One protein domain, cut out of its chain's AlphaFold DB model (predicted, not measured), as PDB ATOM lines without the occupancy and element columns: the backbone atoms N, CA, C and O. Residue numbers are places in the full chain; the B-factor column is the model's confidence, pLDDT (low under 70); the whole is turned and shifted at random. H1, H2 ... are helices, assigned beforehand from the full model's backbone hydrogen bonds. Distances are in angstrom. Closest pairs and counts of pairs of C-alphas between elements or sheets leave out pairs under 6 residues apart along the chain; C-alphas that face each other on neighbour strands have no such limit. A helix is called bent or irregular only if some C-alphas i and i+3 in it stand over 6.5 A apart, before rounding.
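This is residues 49 to 92 and 101 to 193 of the 200 residues of an uncharacterized protein of Capsicum baccatum (UniProt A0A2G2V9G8). The long helix H5 runs most of the length of the model; H2 crosses its later part, while H6 crosses another side of it more loosely. H1 and short H3 pack on H2 and each other, H4 angles away from the first part of H5, and residues 159 to 164 stick out. The printed part has 137 residues, with six named helices in the order H1 to H6 and no named strand: all helix. It is compact, with a radius of gyration of the C-alphas of 15.7 A and spans of 47 by 32 by 25 A.

H1, residues 49 to 62, begins with C-alpha 49 at (108.783, 169.258, 138.757) and is 20.3 A long. H2 is residues 70 to 88, 27.0 A; H3 residues 104 to 110, 10.1 A; H4 residues 112 to 127, 21.2 A. H5, residues 132 to 159, is 40.0 A long, with a kink of 38 degrees near residue 153; it is only just irregular, C-alphas 153 and 156 being 7.0 A apart. H6, residues 174 to 191, 25.6 A, ends with C-alpha 191 at (133.646, 141.407, 113.425).

The hub H2 touches H1, closest C-alphas Lys 77 and Val 58 at 6.6 A; H3, Glu 84 and Val 104 at 6.4 A; and H5, Val 79 and Asp 151 at 5.8 A, at a steep tilt of 55 degrees. H1 touches H3, closest C-alphas Val 58 and Ser 105 at 5.8 A. H4 touches H5 about perpendicular at 74 degrees, closest C-alphas Ser 116 and Lys 139 at 5.5 A. H6 is close to H5 but not clearly touching, closest C-alphas Ile 181 and Tyr 149 at 7.4 A. Every O i to N i+4 pair is within hydrogen-bond range in H1, H2, H3, H4 and H6; in H5, 18 of 24 are.

The farthest C-alphas, Arg 49 and Gly 193, are 49.4 A apart. Residues 93 to 100 are not printed; C-alphas 92 and 101 are 10.4 A apart across the cut. The link H5 to H6 is long. Mean pLDDT of the printed part is 70.1; 52 residues are under 70, among them 157 to 176.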
ATOM      1  N   ARG A  49     108.842 168.292 139.878       43.06
ATOM      2  CA  ARG A  49     108.783 169.258 138.757       43.06
ATOM      3  C   ARG A  49     109.764 168.945 137.611       43.06
ATOM      4  O   ARG A  49     109.329 168.947 136.471       43.06
ATOM      5  N   SER A  50     111.016 168.620 137.919       60.41
ATOM      6  CA  SER A  50     112.096 168.294 136.981       60.41
ATOM      7  C   SER A  50     111.800 167.045 136.143       60.41
ATOM      8  O   SER A  50     111.968 167.098 134.933       60.41
ATOM      9  N   CYS A  51     111.234 165.969 136.710       56.78
ATOM     10  CA  CYS A  51     110.854 164.795 135.903       56.78
ATOM     11  C   CYS A  51     109.745 165.105 134.884       56.78
ATOM     12  O   CYS A  51     109.783 164.620 133.759       56.78
ATOM     13  N   ARG A  52     108.754 165.930 135.254       62.22
ATOM     14  CA  ARG A  52     107.690 166.341 134.318       62.22
ATOM     15  C   ARG A  52     108.236 167.198 133.185       62.22
ATOM     16  O   ARG A  52     107.788 167.063 132.051       62.22
ATOM     17  N   GLU A  53     109.178 168.071 133.506       66.94
ATOM     18  CA  GLU A  53     109.847 168.938 132.542       66.94
ATOM     19  C   GLU A  53     110.742 168.129 131.595       66.94
ATOM     20  O   GLU A  53     110.649 168.310 130.386       66.94
ATOM     21  N   LEU A  54     111.484 167.141 132.109       68.56
ATOM     22  CA  LEU A  54     112.258 166.178 131.317       68.56
ATOM     23  C   LEU A  54     111.365 165.404 130.334       68.56
ATOM     24  O   LEU A  54     111.616 165.403 129.134       68.56
ATOM     25  N   ILE A  55     110.263 164.817 130.819       72.88
ATOM     26  CA  ILE A  55     109.298 164.086 129.980       72.88
ATOM     27  C   ILE A  55     108.723 164.987 128.888       72.88
ATOM     28  O   ILE A  55     108.610 164.579 127.729       72.88
ATOM     29  N   HIS A  56     108.362 166.220 129.243       72.62
ATOM     30  CA  HIS A  56     107.839 167.185 128.289       72.62
ATOM     31  C   HIS A  56     108.889 167.566 127.233       72.62
ATOM     32  O   HIS A  56     108.568 167.606 126.045       72.62
ATOM     33  N   ASN A  57     110.140 167.781 127.640       73.94
ATOM     34  CA  ASN A  57     111.240 168.138 126.748       73.94
ATOM     35  C   ASN A  57     111.579 166.989 125.792       73.94
ATOM     36  O   ASN A  57     111.567 167.199 124.582       73.94
ATOM     37  N   VAL A  58     111.756 165.766 126.300       76.00
ATOM     38  CA  VAL A  58     112.004 164.568 125.480       76.00
ATOM     39  C   VAL A  58     110.840 164.306 124.526       76.00
ATOM     40  O   VAL A  58     111.046 164.064 123.338       76.00
ATOM     41  N   SER A  59     109.592 164.413 124.995       76.56
ATOM     42  CA  SER A  59     108.442 164.235 124.105       76.56
ATOM     43  C   SER A  59     108.359 165.333 123.044       76.56
ATOM     44  O   SER A  59     107.973 165.044 121.913       76.56
ATOM     45  N   GLY A  60     108.698 166.578 123.382       77.19
ATOM     46  CA  GLY A  60     108.738 167.689 122.433       77.19
ATOM     47  C   GLY A  60     109.856 167.547 121.399       77.19
ATOM     48  O   GLY A  60     109.668 167.933 120.247       77.19
ATOM     49  N   VAL A  61     110.990 166.966 121.798       73.19
ATOM     50  CA  VAL A  61     112.127 166.639 120.931       73.19
ATOM     51  C   VAL A  61     111.732 165.576 119.915       73.19
ATOM     52  O   VAL A  61     111.794 165.814 118.712       73.19
ATOM     53  N   LEU A  62     111.267 164.422 120.391       77.00
ATOM     54  CA  LEU A  62     111.073 163.252 119.537       77.00
ATOM     55  C   LEU A  62     109.892 163.400 118.582       77.00
ATOM     56  O   LEU A  62     109.928 162.871 117.478       77.00
ATOM     57  N   ASN A  63     108.880 164.184 118.961       78.81
ATOM     58  CA  ASN A  63     107.752 164.488 118.081       78.81
ATOM     59  C   ASN A  63     108.142 165.347 116.861       78.81
ATOM     60  O   ASN A  63     107.361 165.418 115.917       78.81
ATOM     61  N   LYS A  64     109.303 166.020 116.875       78.12
ATOM     62  CA  LYS A  64     109.814 166.794 115.726       78.12
ATOM     63  C   LYS A  64     110.558 165.929 114.712       78.12
ATOM     64  O   LYS A  64     110.917 166.422 113.647       78.12
ATOM     65  N   ILE A  65     110.820 164.672 115.053       74.56
ATOM     66  CA  ILE A  65     111.596 163.771 114.222       74.56
ATOM     67  C   ILE A  65     110.626 162.898 113.410       74.56
ATOM     68  O   ILE A  65     110.075 161.919 113.912       74.56
ATOM     69  N   ASP A  66     110.403 163.259 112.143       70.06
ATOM     70  CA  ASP A  66     109.306 162.739 111.301       70.06
ATOM     71  C   ASP A  66     109.259 161.207 111.133       70.06
ATOM     72  O   ASP A  66     108.190 160.641 110.872       70.06
ATOM     73  N   HIS A  67     110.399 160.528 111.282       72.56
ATOM     74  CA  HIS A  67     110.519 159.069 111.171       72.56
ATOM     75  C   HIS A  67     110.292 158.297 112.489       72.56
ATOM     76  O   HIS A  67     110.220 157.067 112.460       72.56
ATOM     77  N   LEU A  68     110.120 158.973 113.633       77.56
ATOM     78  CA  LEU A  68     109.769 158.342 114.911       77.56
ATOM     79  C   LEU A  68     108.250 158.395 115.119       77.56
ATOM     80  O   LEU A  68     107.691 159.412 115.524       77.56
ATOM     81  N   LYS A  69     107.557 157.283 114.847       83.00
ATOM     82  CA  LYS A  69     106.094 157.161 115.004       83.00
ATOM     83  C   LYS A  69     105.710 155.844 115.678       83.00
ATOM     84  O   LYS A  69     106.477 154.888 115.666       83.00
ATOM     85  N   GLY A  70     104.508 155.794 116.257       85.69
ATOM     86  CA  GLY A  70     103.945 154.571 116.840       85.69
ATOM     87  C   GLY A  70     104.801 153.979 117.967       85.69
ATOM     88  O   GLY A  70     105.309 154.714 118.815       85.69
ATOM     89  N   SER A  71     104.973 152.655 117.959       84.06
ATOM     90  CA  SER A  71     105.778 151.914 118.943       84.06
ATOM     91  C   SER A  71     107.230 152.392 119.000       84.06
ATOM     92  O   SER A  71     107.784 152.533 120.087       84.06
ATOM     93  N   LYS A  72     107.814 152.759 117.855       85.00
ATOM     94  CA  LYS A  72     109.182 153.285 117.755       85.00
ATOM     95  C   LYS A  72     109.366 154.600 118.515       85.00
ATOM     96  O   LYS A  72     110.373 154.796 119.186       85.00
ATOM     97  N   LEU A  73     108.372 155.488 118.456       84.88
ATOM     98  CA  LEU A  73     108.375 156.726 119.239       84.88
ATOM     99  C   LEU A  73     108.274 156.439 120.744       84.88
ATOM    100  O   LEU A  73     108.907 157.131 121.538       84.88
ATOM    101  N   SER A  74     107.481 155.439 121.136       84.75
ATOM    102  CA  SER A  74     107.369 155.020 122.539       84.75
ATOM    103  C   SER A  74     108.694 154.462 123.060       84.75
ATOM    104  O   SER A  74     109.162 154.890 124.111       84.75
ATOM    105  N   TYR A  75     109.327 153.582 122.283       85.50
ATOM    106  CA  TYR A  75     110.644 153.026 122.579       85.50
ATOM    107  C   TYR A  75     111.705 154.126 122.710       85.50
ATOM    108  O   TYR A  75     112.367 154.233 123.740       85.50
ATOM    109  N   ALA A  76     111.783 155.034 121.731       85.06
ATOM    110  CA  ALA A  76     112.725 156.149 121.763       85.06
ATOM    111  C   ALA A  76     112.547 157.030 123.010       85.06
ATOM    112  O   ALA A  76     113.529 157.412 123.647       85.06
ATOM    113  N   LYS A  77     111.296 157.327 123.398       83.94
ATOM    114  CA  LYS A  77     111.000 158.081 124.627       83.94
ATOM    115  C   LYS A  77     111.562 157.380 125.855       83.94
ATOM    116  O   LYS A  77     112.179 158.043 126.680       83.94
ATOM    117  N   GLN A  78     111.354 156.074 125.971       83.25
ATOM    118  CA  GLN A  78     111.810 155.297 127.118       83.25
ATOM    119  C   GLN A  78     113.337 155.270 127.211       83.25
ATOM    120  O   GLN A  78     113.878 155.659 128.243       83.25
ATOM    121  N   VAL A  79     114.028 154.906 126.125       83.50
ATOM    122  CA  VAL A  79     115.499 154.836 126.080       83.50
ATOM    123  C   VAL A  79     116.124 156.187 126.424       83.50
ATOM    124  O   VAL A  79     117.019 156.271 127.263       83.50
ATOM    125  N   ILE A  80     115.624 157.275 125.833       84.31
ATOM    126  CA  ILE A  80     116.189 158.612 126.055       84.31
ATOM    127  C   ILE A  80     115.915 159.100 127.475       84.31
ATOM    128  O   ILE A  80     116.824 159.631 128.105       84.31
ATOM    129  N   LEU A  81     114.704 158.898 128.004       80.75
ATOM    130  CA  LEU A  81     114.388 159.274 129.386       80.75
ATOM    131  C   LEU A  81     115.268 158.530 130.384       80.75
ATOM    132  O   LEU A  81     115.793 159.146 131.308       80.75
ATOM    133  N   ASN A  82     115.450 157.230 130.169       79.31
ATOM    134  CA  ASN A  82     116.335 156.395 130.961       79.31
ATOM    135  C   ASN A  82     117.758 156.977 130.939       79.31
ATOM    136  O   ASN A  82     118.319 157.364 131.965       79.31
ATOM    137  N   VAL A  83     118.338 157.154 129.760       78.25
ATOM    138  CA  VAL A  83     119.712 157.650 129.651       78.25
ATOM    139  C   VAL A  83     119.881 159.068 130.217       78.25
ATOM    140  O   VAL A  83     120.854 159.334 130.924       78.25
ATOM    141  N   GLU A  84     118.932 159.979 129.987       78.06
ATOM    142  CA  GLU A  84     118.986 161.326 130.571       78.06
ATOM    143  C   GLU A  84     118.915 161.309 132.101       78.06
ATOM    144  O   GLU A  84     119.557 162.127 132.759       78.06
ATOM    145  N   LEU A  85     118.192 160.353 132.686       73.56
ATOM    146  CA  LEU A  85     118.095 160.198 134.135       73.56
ATOM    147  C   LEU A  85     119.402 159.656 134.742       73.56
ATOM    148  O   LEU A  85     119.803 160.093 135.822       73.56
ATOM    149  N   ILE A  86     120.127 158.786 134.031       72.31
ATOM    150  CA  ILE A  86     121.497 158.373 134.399       72.31
ATOM    151  C   ILE A  86     122.440 159.578 134.385       72.31
ATOM    152  O   ILE A  86     123.191 159.790 135.338       72.31
ATOM    153  N   PHE A  87     122.401 160.393 133.329       68.69
ATOM    154  CA  PHE A  87     123.309 161.535 133.218       68.69
ATOM    155  C   PHE A  87     122.983 162.650 134.221       68.69
ATOM    156  O   PHE A  87     123.900 163.198 134.837       68.69
ATOM    157  N   GLY A  88     121.698 162.923 134.466       60.06
ATOM    158  CA  GLY A  88     121.228 163.946 135.406       60.06
ATOM    159  C   GLY A  88     121.373 163.599 136.893       60.06
ATOM    160  O   GLY A  88     121.194 164.474 137.738       60.06
ATOM    161  N   THR A  89     121.699 162.348 137.242       47.66
ATOM    162  CA  THR A  89     121.890 161.905 138.640       47.66
ATOM    163  C   THR A  89     123.357 161.851 139.078       47.66
ATOM    164  O   THR A  89     123.642 161.510 140.229       47.66
ATOM    165  N   THR A  90     124.313 162.226 138.217       45.25
ATOM    166  CA  THR A  90     125.731 162.248 138.605       45.25
ATOM    167  C   THR A  90     126.029 163.385 139.609       45.25
ATOM    168  O   THR A  90     125.828 164.559 139.295       45.25
ATOM    169  N   PRO A  91     126.571 163.092 140.814       39.22
ATOM    170  CA  PRO A  91     126.790 164.097 141.871       39.22
ATOM    171  C   PRO A  91     127.785 165.209 141.507       39.22
ATOM    172  O   PRO A  91     127.895 166.215 142.207       39.22
ATOM    173  N   GLN A  92     128.548 165.029 140.430       42.53
ATOM    174  CA  GLN A  92     129.676 165.886 140.080       42.53
ATOM    175  C   GLN A  92     129.262 167.205 139.404       42.53
ATOM    176  O   GLN A  92     130.078 168.118 139.311       42.53
ATOM    177  N   GLY A 101     125.532 170.354 130.931       57.53
ATOM    178  CA  GLY A 101     125.324 168.922 131.089       57.53
ATOM    179  C   GLY A 101     124.938 168.307 129.745       57.53
ATOM    180  O   GLY A 101     124.032 168.796 129.075       57.53
ATOM    181  N   PHE A 102     125.603 167.219 129.353       64.31
ATOM    182  CA  PHE A 102     125.255 166.495 128.134       64.31
ATOM    183  C   PHE A 102     123.804 165.984 128.198       64.31
ATOM    184  O   PHE A 102     123.456 165.185 129.070       64.31
ATOM    185  N   SER A 103     122.965 166.440 127.265       73.38
ATOM    186  CA  SER A 103     121.590 165.969 127.079       73.38
ATOM    187  C   SER A 103     121.484 165.219 125.756       73.38
ATOM    188  O   SER A 103     121.733 165.770 124.682       73.38
ATOM    189  N   VAL A 104     121.064 163.956 125.840       72.69
ATOM    190  CA  VAL A 104     120.825 163.110 124.665       72.69
ATOM    191  C   VAL A 104     119.686 163.672 123.817       72.69
ATOM    192  O   VAL A 104     119.771 163.654 122.591       72.69
ATOM    193  N   SER A 105     118.639 164.229 124.436       72.56
ATOM    194  CA  SER A 105     117.545 164.849 123.686       72.56
ATOM    195  C   SER A 105     117.986 166.122 122.953       72.56
ATOM    196  O   SER A 105     117.607 166.329 121.798       72.56
ATOM    197  N   HIS A 106     118.848 166.943 123.558       74.81
ATOM    198  CA  HIS A 106     119.441 168.102 122.887       74.81
ATOM    199  C   HIS A 106     120.349 167.687 121.719       74.81
ATOM    200  O   HIS A 106     120.251 168.257 120.630       74.81
ATOM    201  N   PHE A 107     121.183 166.661 121.922       74.31
ATOM    202  CA  PHE A 107     122.033 166.073 120.884       74.31
ATOM    203  C   PHE A 107     121.206 165.585 119.683       74.31
ATOM    204  O   PHE A 107     121.495 165.933 118.538       74.31
ATOM    205  N   LEU A 108     120.105 164.876 119.940       72.75
ATOM    206  CA  LEU A 108     119.184 164.399 118.906       72.75
ATOM    207  C   LEU A 108     118.453 165.515 118.145       72.75
ATOM    208  O   LEU A 108     118.117 165.332 116.979       72.75
ATOM    209  N   LEU A 109     118.190 166.675 118.751       70.25
ATOM    210  CA  LEU A 109     117.594 167.795 118.012       70.25
ATOM    211  C   LEU A 109     118.614 168.529 117.156       70.25
ATOM    212  O   LEU A 109     118.384 168.751 115.967       70.25
ATOM    213  N   ASN A 110     119.713 168.935 117.783       69.12
ATOM    214  CA  ASN A 110     120.576 169.973 117.238       69.12
ATOM    215  C   ASN A 110     121.793 169.406 116.515       69.12
ATOM    216  O   ASN A 110     122.329 170.054 115.622       69.12
ATOM    217  N   GLU A 111     122.213 168.196 116.876       71.38
ATOM    218  CA  GLU A 111     123.451 167.598 116.383       71.38
ATOM    219  C   GLU A 111     123.210 166.318 115.573       71.38
ATOM    220  O   GLU A 111     124.160 165.783 115.007       71.38
ATOM    221  N   HIS A 112     121.963 165.852 115.415       73.75
ATOM    222  CA  HIS A 112     121.679 164.629 114.648       73.75
ATOM    223  C   HIS A 112     122.157 164.705 113.193       73.75
ATOM    224  O   HIS A 112     122.558 163.692 112.625       73.75
ATOM    225  N   GLU A 113     122.138 165.892 112.576       73.94
ATOM    226  CA  GLU A 113     122.646 166.077 111.218       73.94
ATOM    227  C   GLU A 113     124.175 165.968 111.168       73.94
ATOM    228  O   GLU A 113     124.716 165.343 110.254       73.94
ATOM    229  N   MET A 114     124.869 166.499 112.179       76.56
ATOM    230  CA  MET A 114     126.316 166.345 112.337       76.56
ATOM    231  C   MET A 114     126.684 164.884 112.613       76.56
ATOM    232  O   MET A 114     127.590 164.357 111.979       76.56
ATOM    233  N   PHE A 115     125.940 164.212 113.488       74.88
ATOM    234  CA  PHE A 115     126.106 162.794 113.790       74.88
ATOM    235  C   PHE A 115     125.868 161.909 112.561       74.88
ATOM    236  O   PHE A 115     126.694 161.059 112.241       74.88
ATOM    237  N   SER A 116     124.793 162.163 111.812       75.56
ATOM    238  CA  SER A 116     124.508 161.458 110.556       75.56
ATOM    239  C   SER A 116     125.598 161.708 109.514       75.56
ATOM    240  O   SER A 116     125.989 160.786 108.812       75.56
ATOM    241  N   SER A 117     126.116 162.937 109.423       77.44
ATOM    242  CA  SER A 117     127.219 163.273 108.511       77.44
ATOM    243  C   SER A 117     128.521 162.585 108.912       77.44
ATOM    244  O   SER A 117     129.275 162.154 108.045       77.44
ATOM    245  N   PHE A 118     128.773 162.454 110.216       75.38
ATOM    246  CA  PHE A 118     129.929 161.738 110.735       75.38
ATOM    247  C   PHE A 118     129.835 160.248 110.405       75.38
ATOM    248  O   PHE A 118     130.731 159.715 109.759       75.38
ATOM    249  N   LEU A 119     128.713 159.607 110.756       74.31
ATOM    250  CA  LEU A 119     128.450 158.217 110.388       74.31
ATOM    251  C   LEU A 119     128.556 158.021 108.876       74.31
ATOM    252  O   LEU A 119     129.142 157.042 108.437       74.31
ATOM    253  N   TRP A 120     128.052 158.960 108.071       75.06
ATOM    254  CA  TRP A 120     128.193 158.902 106.618       75.06
ATOM    255  C   TRP A 120     129.647 158.931 106.177       75.06
ATOM    256  O   TRP A 120     130.017 158.114 105.348       75.06
ATOM    257  N   MET A 121     130.477 159.832 106.708       72.06
ATOM    258  CA  MET A 121     131.900 159.855 106.360       72.06
ATOM    259  C   MET A 121     132.576 158.526 106.691       72.06
ATOM    260  O   MET A 121     133.278 157.982 105.844       72.06
ATOM    261  N   THR A 122     132.291 157.977 107.869       70.19
ATOM    262  CA  THR A 122     132.790 156.671 108.300       70.19
ATOM    263  C   THR A 122     132.305 155.558 107.362       70.19
ATOM    264  O   THR A 122     133.107 154.795 106.837       70.19
ATOM    265  N   PHE A 123     131.009 155.499 107.043       69.00
ATOM    266  CA  PHE A 123     130.455 154.506 106.118       69.00
ATOM    267  C   PHE A 123     130.932 154.676 104.675       69.00
ATOM    268  O   PHE A 123     131.119 153.677 103.996       69.00
ATOM    269  N   VAL A 124     131.147 155.896 104.182       71.94
ATOM    270  CA  VAL A 124     131.735 156.145 102.856       71.94
ATOM    271  C   VAL A 124     133.160 155.613 102.804       71.94
ATOM    272  O   VAL A 124     133.545 155.005 101.808       71.94
ATOM    273  N   GLU A 125     133.932 155.826 103.868       70.31
ATOM    274  CA  GLU A 125     135.289 155.301 103.994       70.31
ATOM    275  C   GLU A 125     135.297 153.763 104.051       70.31
ATOM    276  O   GLU A 125     136.126 153.139 103.391       70.31
ATOM    277  N   PHE A 126     134.328 153.149 104.741       64.12
ATOM    278  CA  PHE A 126     134.222 151.689 104.868       64.12
ATOM    279  C   PHE A 126     133.583 150.971 103.665       64.12
ATOM    280  O   PHE A 126     134.044 149.902 103.271       64.12
ATOM    281  N   LEU A 127     132.515 151.520 103.085       64.19
ATOM    282  CA  LEU A 127     131.683 150.879 102.055       64.19
ATOM    283  C   LEU A 127     131.939 151.432 100.645       64.19
ATOM    284  O   LEU A 127     131.415 150.893  99.674       64.19
ATOM    285  N   GLY A 128     132.682 152.537 100.506       65.00
ATOM    286  CA  GLY A 128     132.951 153.186  99.217       65.00
ATOM    287  C   GLY A 128     131.709 153.746  98.508       65.00
ATOM    288  O   GLY A 128     131.785 154.143  97.342       65.00
ATOM    289  N   CYS A 129     130.551 153.776  99.178       62.56
ATOM    290  CA  CYS A 129     129.275 154.131  98.568       62.56
ATOM    291  C   CYS A 129     128.950 155.616  98.759       62.56
ATOM    292  O   CYS A 129     128.799 156.081  99.881       62.56
ATOM    293  N   ASN A 130     128.796 156.357  97.656       68.31
ATOM    294  CA  ASN A 130     128.533 157.802  97.658       68.31
ATOM    295  C   ASN A 130     127.139 158.176  97.109       68.31
ATOM    296  O   ASN A 130     126.955 159.282  96.599       68.31
ATOM    297  N   ASP A 131     126.153 157.271  97.155       74.94
ATOM    298  CA  ASP A 131     124.810 157.573  96.638       74.94
ATOM    299  C   ASP A 131     124.031 158.499  97.602       74.94
ATOM    300  O   ASP A 131     123.696 158.089  98.719       74.94
ATOM    301  N   PRO A 132     123.652 159.724  97.188       66.75
ATOM    302  CA  PRO A 132     122.868 160.640  98.016       66.75
ATOM    303  C   PRO A 132     121.475 160.110  98.396       66.75
ATOM    304  O   PRO A 132     120.867 160.630  99.330       66.75
ATOM    305  N   LYS A 133     120.940 159.079  97.727       71.62
ATOM    306  CA  LYS A 133     119.708 158.408  98.176       71.62
ATOM    307  C   LYS A 133     119.927 157.588  99.446       71.62
ATOM    308  O   LYS A 133     119.038 157.557 100.296       71.62
ATOM    309  N   GLN A 134     121.107 156.984  99.605       68.25
ATOM    310  CA  GLN A 134     121.457 156.236 100.812       68.25
ATOM    311  C   GLN A 134     121.639 157.154 102.025       68.25
ATOM    312  O   GLN A 134     121.314 156.750 103.135       68.25
ATOM    313  N   MET A 135     122.014 158.421 101.819       68.19
ATOM    314  CA  MET A 135     122.113 159.429 102.887       68.19
ATOM    315  C   MET A 135     120.808 159.591 103.686       68.19
ATOM    316  O   MET A 135     120.827 159.683 104.911       68.19
ATOM    317  N   ASN A 136     119.649 159.615 103.020       70.44
ATOM    318  CA  ASN A 136     118.370 159.772 103.722       70.44
ATOM    319  C   ASN A 136     117.998 158.522 104.531       70.44
ATOM    320  O   ASN A 136     117.401 158.638 105.599       70.44
ATOM    321  N   HIS A 137     118.367 157.336 104.042       72.69
ATOM    322  CA  HIS A 137     118.202 156.090 104.790       72.69
ATOM    323  C   HIS A 137     119.171 156.037 105.973       72.69
ATOM    324  O   HIS A 137     118.774 155.634 107.065       72.69
ATOM    325  N   LEU A 138     120.392 156.547 105.794       74.88
ATOM    326  CA  LEU A 138     121.381 156.653 106.853       74.88
ATOM    327  C   LEU A 138     120.912 157.560 107.988       74.88
ATOM    328  O   LEU A 138     121.109 157.217 109.142       74.88
ATOM    329  N   LYS A 139     120.242 158.680 107.697       72.50
ATOM    330  CA  LYS A 139     119.670 159.539 108.749       72.50
ATOM    331  C   LYS A 139     118.677 158.779 109.642       72.50
ATOM    332  O   LYS A 139     118.628 159.017 110.844       72.50
ATOM    333  N   GLY A 140     117.889 157.868 109.065       75.50
ATOM    334  CA  GLY A 140     117.013 156.970 109.827       75.50
ATOM    335  C   GLY A 140     117.797 155.919 110.610       75.50
ATOM    336  O   GLY A 140     117.606 155.787 111.814       75.50
ATOM    337  N   PHE A 141     118.728 155.244 109.934       78.88
ATOM    338  CA  PHE A 141     119.602 154.236 110.533       78.88
ATOM    339  C   PHE A 141     120.434 154.790 111.695       78.88
ATOM    340  O   PHE A 141     120.558 154.134 112.714       78.88
ATOM    341  N   ALA A 142     120.957 156.009 111.585       79.00
ATOM    342  CA  ALA A 142     121.755 156.664 112.612       79.00
ATOM    343  C   ALA A 142     120.980 156.798 113.926       79.00
ATOM    344  O   ALA A 142     121.516 156.535 114.999       79.00
ATOM    345  N   ILE A 143     119.705 157.185 113.845       80.00
ATOM    346  CA  ILE A 143     118.851 157.308 115.028       80.00
ATOM    347  C   ILE A 143     118.511 155.932 115.596       80.00
ATOM    348  O   ILE A 143     118.533 155.771 116.813       80.00
ATOM    349  N   ASP A 144     118.265 154.942 114.742       83.25
ATOM    350  CA  ASP A 144     117.994 153.567 115.179       83.25
ATOM    351  C   ASP A 144     119.202 152.950 115.878       83.25
ATOM    352  O   ASP A 144     119.081 152.476 117.006       83.25
ATOM    353  N   PHE A 145     120.376 153.084 115.266       83.00
ATOM    354  CA  PHE A 145     121.654 152.663 115.818       83.00
ATOM    355  C   PHE A 145     121.945 153.355 117.151       83.00
ATOM    356  O   PHE A 145     122.338 152.708 118.114       83.00
ATOM    357  N   LEU A 146     121.731 154.670 117.240       83.31
ATOM    358  CA  LEU A 146     121.933 155.406 118.485       83.31
ATOM    359  C   LEU A 146     120.987 154.910 119.584       83.31
ATOM    360  O   LEU A 146     121.428 154.727 120.714       83.31
ATOM    361  N   LEU A 147     119.705 154.692 119.281       84.44
ATOM    362  CA  LEU A 147     118.746 154.170 120.255       84.44
ATOM    363  C   LEU A 147     119.126 152.762 120.720       84.44
ATOM    364  O   LEU A 147     119.071 152.494 121.914       84.44
ATOM    365  N   GLU A 148     119.541 151.890 119.806       86.62
ATOM    366  CA  GLU A 148     119.977 150.528 120.118       86.62
ATOM    367  C   GLU A 148     121.281 150.507 120.926       86.62
ATOM    368  O   GLU A 148     121.367 149.809 121.935       86.62
ATOM    369  N   TYR A 149     122.264 151.338 120.564       83.38
ATOM    370  CA  TYR A 149     123.493 151.520 121.338       83.38
ATOM    371  C   TYR A 149     123.183 151.993 122.759       83.38
ATOM    372  O   TYR A 149     123.703 151.452 123.734       83.38
ATOM    373  N   LEU A 150     122.327 153.008 122.889       83.25
ATOM    374  CA  LEU A 150     121.943 153.551 124.184       83.25
ATOM    375  C   LEU A 150     121.210 152.509 125.036       83.25
ATOM    376  O   LEU A 150     121.532 152.353 126.212       83.25
ATOM    377  N   ASP A 151     120.264 151.780 124.456       84.81
ATOM    378  CA  ASP A 151     119.543 150.735 125.173       84.81
ATOM    379  C   ASP A 151     120.495 149.606 125.593       84.81
ATOM    380  O   ASP A 151     120.621 149.315 126.776       84.81
ATOM    381  N   SER A 152     121.302 149.072 124.678       82.06
ATOM    382  CA  SER A 152     122.275 148.012 124.979       82.06
ATOM    383  C   SER A 152     123.286 148.418 126.062       82.06
ATOM    384  O   SER A 152     123.575 147.655 126.989       82.06
ATOM    385  N   LYS A 153     123.807 149.652 126.004       79.81
ATOM    386  CA  LYS A 153     124.843 150.122 126.937       79.81
ATOM    387  C   LYS A 153     124.293 150.477 128.315       79.81
ATOM    388  O   LYS A 153     125.001 150.308 129.311       79.81
ATOM    389  N   PHE A 154     123.078 151.021 128.381       75.38
ATOM    390  CA  PHE A 154     122.542 151.634 129.599       75.38
ATOM    391  C   PHE A 154     121.341 150.891 130.195       75.38
ATOM    392  O   PHE A 154     121.096 151.048 131.392       75.38
ATOM    393  N   SER A 155     120.640 150.042 129.444       76.88
ATOM    394  CA  SER A 155     119.556 149.199 129.968       76.88
ATOM    395  C   SER A 155     120.015 148.278 131.110       76.88
ATOM    396  O   SER A 155     119.385 148.309 132.169       76.88
ATOM    397  N   PRO A 156     121.198 147.621 131.056       74.81
ATOM    398  CA  PRO A 156     121.699 146.834 132.193       74.81
ATOM    399  C   PRO A 156     121.889 147.648 133.489       74.81
ATOM    400  O   PRO A 156     121.851 147.113 134.601       74.81
ATOM    401  N   ILE A 157     122.103 148.963 133.364       66.19
ATOM    402  CA  ILE A 157     122.239 149.882 134.501       66.19
ATOM    403  C   ILE A 157     120.866 150.176 135.123       66.19
ATOM    404  O   ILE A 157     120.770 150.319 136.341       66.19
ATOM    405  N   PHE A 158     119.808 150.219 134.311       63.66
ATOM    406  CA  PHE A 158     118.426 150.353 134.775       63.66
ATOM    407  C   PHE A 158     117.886 149.067 135.394       63.66
ATOM    408  O   PHE A 158     117.322 149.105 136.489       63.66
ATOM    409  N   ASP A 159     118.120 147.934 134.738       66.88
ATOM    410  CA  ASP A 159     117.578 146.636 135.144       66.88
ATOM    411  C   ASP A 159     118.205 146.111 136.441       66.88
ATOM    412  O   ASP A 159     117.567 145.385 137.205       66.88
ATOM    413  N   SER A 160     119.443 146.515 136.748       60.25
ATOM    414  CA  SER A 160     120.113 146.128 137.998       60.25
ATOM    415  C   SER A 160     119.582 146.851 139.248       60.25
ATOM    416  O   SER A 160     119.979 146.518 140.370       60.25
ATOM    417  N   GLY A 161     118.651 147.802 139.082       55.12
ATOM    418  CA  GLY A 161     118.167 148.672 140.149       55.12
ATOM    419  C   GLY A 161     119.277 149.590 140.668       55.12
ATOM    420  O   GLY A 161     120.468 149.327 140.526       55.12
ATOM    421  N   PHE A 162     118.919 150.693 141.327       51.97
ATOM    422  CA  PHE A 162     119.872 151.745 141.722       51.97
ATOM    423  C   PHE A 162     120.988 151.340 142.720       51.97
ATOM    424  O   PHE A 162     121.697 152.190 143.258       51.97
ATOM    425  N   ARG A 163     121.194 150.045 142.986       47.81
ATOM    426  CA  ARG A 163     122.104 149.514 144.006       47.81
ATOM    427  C   ARG A 163     123.536 149.248 143.535       47.81
ATOM    428  O   ARG A 163     124.405 149.057 144.381       47.81
ATOM    429  N   THR A 164     123.811 149.288 142.233       44.72
ATOM    430  CA  THR A 164     125.140 149.024 141.635       44.72
ATOM    431  C   THR A 164     125.814 150.276 141.058       44.72
ATOM    432  O   THR A 164     126.704 150.185 140.216       44.72
ATOM    433  N   PHE A 165     125.460 151.467 141.554       48.16
ATOM    434  CA  PHE A 165     126.012 152.766 141.135       48.16
ATOM    435  C   PHE A 165     127.451 153.033 141.636       48.16
ATOM    436  O   PHE A 165     127.736 154.078 142.214       48.16
ATOM    437  N   THR A 166     128.396 152.108 141.444       43.91
ATOM    438  CA  THR A 166     129.803 152.337 141.847       43.91
ATOM    439  C   THR A 166     130.733 152.698 140.691       43.91
ATOM    440  O   THR A 166     131.826 153.206 140.935       43.91
ATOM    441  N   LYS A 167     130.305 152.504 139.435       49.25
ATOM    442  CA  LYS A 167     131.064 152.880 138.229       49.25
ATOM    443  C   LYS A 167     130.142 153.364 137.109       49.25
ATOM    444  O   LYS A 167     130.130 152.807 136.017       49.25
ATOM    445  N   LEU A 168     129.347 154.395 137.385       50.50
ATOM    446  CA  LEU A 168     128.723 155.145 136.295       50.50
ATOM    447  C   LEU A 168     129.837 155.847 135.502       50.50
ATOM    448  O   LEU A 168     130.796 156.316 136.127       50.50
ATOM    449  N   PRO A 169     129.753 155.937 134.165       51.00
ATOM    450  CA  PRO A 169     130.720 156.715 133.409       51.00
ATOM    451  C   PRO A 169     130.738 158.149 133.946       51.00
ATOM    452  O   PRO A 169     129.694 158.799 134.016       51.00
ATOM    453  N   SER A 170     131.911 158.633 134.362       47.78
ATOM    454  CA  SER A 170     132.092 160.044 134.712       47.78
ATOM    455  C   SER A 170     131.608 160.905 133.551       47.78
ATOM    456  O   SER A 170     131.917 160.549 132.415       47.78
ATOM    457  N   SER A 171     130.871 161.984 133.848       50.94
ATOM    458  CA  SER A 171     130.381 163.020 132.919       50.94
ATOM    459  C   SER A 171     130.794 162.786 131.459       50.94
ATOM    460  O   SER A 171     131.835 163.282 131.018       50.94
ATOM    461  N   LYS A 172     130.029 161.974 130.720       58.41
ATOM    462  CA  LYS A 172     130.310 161.782 129.296       58.41
ATOM    463  C   LYS A 172     129.938 163.069 128.577       58.41
ATOM    464  O   LYS A 172     128.801 163.521 128.678       58.41
ATOM    465  N   THR A 173     130.899 163.668 127.884       64.69
ATOM    466  CA  THR A 173     130.612 164.732 126.926       64.69
ATOM    467  C   THR A 173     130.102 164.122 125.623       64.69
ATOM    468  O   THR A 173     130.263 162.922 125.372       64.69
ATOM    469  N   LYS A 174     129.490 164.948 124.773       65.12
ATOM    470  CA  LYS A 174     128.990 164.527 123.457       65.12
ATOM    471  C   LYS A 174     130.079 163.895 122.590       65.12
ATOM    472  O   LYS A 174     129.818 162.918 121.902       65.12
ATOM    473  N   GLU A 175     131.312 164.387 122.686       65.56
ATOM    474  CA  GLU A 175     132.455 163.872 121.935       65.56
ATOM    475  C   GLU A 175     132.805 162.440 122.351       65.56
ATOM    476  O   GLU A 175     133.145 161.627 121.499       65.56
ATOM    477  N   ILE A 176     132.671 162.114 123.642       69.81
ATOM    478  CA  ILE A 176     132.903 160.756 124.152       69.81
ATOM    479  C   ILE A 176     131.804 159.815 123.660       69.81
ATOM    480  O   ILE A 176     132.102 158.700 123.249       69.81
ATOM    481  N   LEU A 177     130.540 160.257 123.654       72.69
ATOM    482  CA  LEU A 177     129.450 159.439 123.118       72.69
ATOM    483  C   LEU A 177     129.651 159.148 121.626       72.69
ATOM    484  O   LEU A 177     129.501 158.005 121.205       72.69
ATOM    485  N   ILE A 178     130.004 160.172 120.846       70.69
ATOM    486  CA  ILE A 178     130.289 160.025 119.418       70.69
ATOM    487  C   ILE A 178     131.454 159.048 119.215       70.69
ATOM    488  O   ILE A 178     131.316 158.116 118.431       70.69
ATOM    489  N   ALA A 179     132.562 159.215 119.943       70.94
ATOM    490  CA  ALA A 179     133.724 158.329 119.853       70.94
ATOM    491  C   ALA A 179     133.390 156.872 120.199       70.94
ATOM    492  O   ALA A 179     133.799 155.969 119.474       70.94
ATOM    493  N   ASP A 180     132.614 156.639 121.261       74.69
ATOM    494  CA  ASP A 180     132.203 155.289 121.649       74.69
ATOM    495  C   ASP A 180     131.333 154.631 120.570       74.69
ATOM    496  O   ASP A 180     131.517 153.459 120.262       74.69
ATOM    497  N   ILE A 181     130.402 155.388 119.982       73.25
ATOM    498  CA  ILE A 181     129.547 154.912 118.890       73.25
ATOM    499  C   ILE A 181     130.387 154.553 117.666       73.25
ATOM    500  O   ILE A 181     130.169 153.505 117.069       73.25
ATOM    501  N   ILE A 182     131.348 155.398 117.294       71.62
ATOM    502  CA  ILE A 182     132.240 155.127 116.162       71.62
ATOM    503  C   ILE A 182     133.027 153.848 116.412       71.62
ATOM    504  O   ILE A 182     133.050 152.984 115.544       71.62
ATOM    505  N   ASN A 183     133.610 153.699 117.602       74.81
ATOM    506  CA  ASN A 183     134.348 152.495 117.962       74.81
ATOM    507  C   ASN A 183     133.451 151.248 117.912       74.81
ATOM    508  O   ASN A 183     133.877 150.215 117.419       74.81
ATOM    509  N   GLU A 184     132.202 151.343 118.370       73.81
ATOM    510  CA  GLU A 184     131.237 150.242 118.270       73.81
ATOM    511  C   GLU A 184     130.960 149.878 116.796       73.81
ATOM    512  O   GLU A 184     131.018 148.710 116.425       73.81
ATOM    513  N   VAL A 185     130.748 150.866 115.917       67.81
ATOM    514  CA  VAL A 185     130.580 150.629 114.469       67.81
ATOM    515  C   VAL A 185     131.840 150.005 113.852       67.81
ATOM    516  O   VAL A 185     131.748 149.073 113.049       67.81
ATOM    517  N   GLU A 186     133.027 150.479 114.227       69.38
ATOM    518  CA  GLU A 186     134.307 149.908 113.798       69.38
ATOM    519  C   GLU A 186     134.474 148.456 114.270       69.38
ATOM    520  O   GLU A 186     134.877 147.596 113.491       69.38
ATOM    521  N   GLU A 187     134.113 148.141 115.512       73.44
ATOM    522  CA  GLU A 187     134.168 146.776 116.038       73.44
ATOM    523  C   GLU A 187     133.196 145.851 115.301       73.44
ATOM    524  O   GLU A 187     133.573 144.740 114.923       73.44
ATOM    525  N   TRP A 188     131.974 146.307 115.017       67.62
ATOM    526  CA  TRP A 188     130.994 145.527 114.260       67.62
ATOM    527  C   TRP A 188     131.469 145.262 112.829       67.62
ATOM    528  O   TRP A 188     131.357 144.142 112.333       67.62
ATOM    529  N   THR A 189     132.054 146.259 112.163       63.12
ATOM    530  CA  THR A 189     132.604 146.087 110.807       63.12
ATOM    531  C   THR A 189     133.820 145.159 110.778       63.12
ATOM    532  O   THR A 189     133.958 144.359 109.851       63.12
ATOM    533  N   GLN A 190     134.672 145.195 111.807       65.88
ATOM    534  CA  GLN A 190     135.789 144.261 111.961       65.88
ATOM    535  C   GLN A 190     135.309 142.837 112.269       65.88
ATOM    536  O   GLN A 190     135.863 141.876 111.734       65.88
ATOM    537  N   PHE A 191     134.258 142.692 113.083       57.34
ATOM    538  CA  PHE A 191     133.646 141.407 113.425       57.34
ATOM    539  C   PHE A 191     132.942 140.755 112.227       57.34
ATOM    540  O   PHE A 191     133.019 139.542 112.052       57.34
ATOM    541  N   LEU A 192     132.324 141.562 111.356       57.41
ATOM    542  CA  LEU A 192     131.761 141.115 110.077       57.41
ATOM    543  C   LEU A 192     132.834 140.766 109.032       57.41
ATOM    544  O   LEU A 192     132.495 140.278 107.958       57.41
ATOM    545  N   GLY A 193     134.118 140.964 109.352       52.97
ATOM    546  CA  GLY A 193     135.234 140.322 108.671       52.97
ATOM    547  C   GLY A 193     135.318 140.589 107.171       52.97
ATOM    548  O   GLY A 193     135.568 139.638 106.452       52.97
TER     549      GLY A 193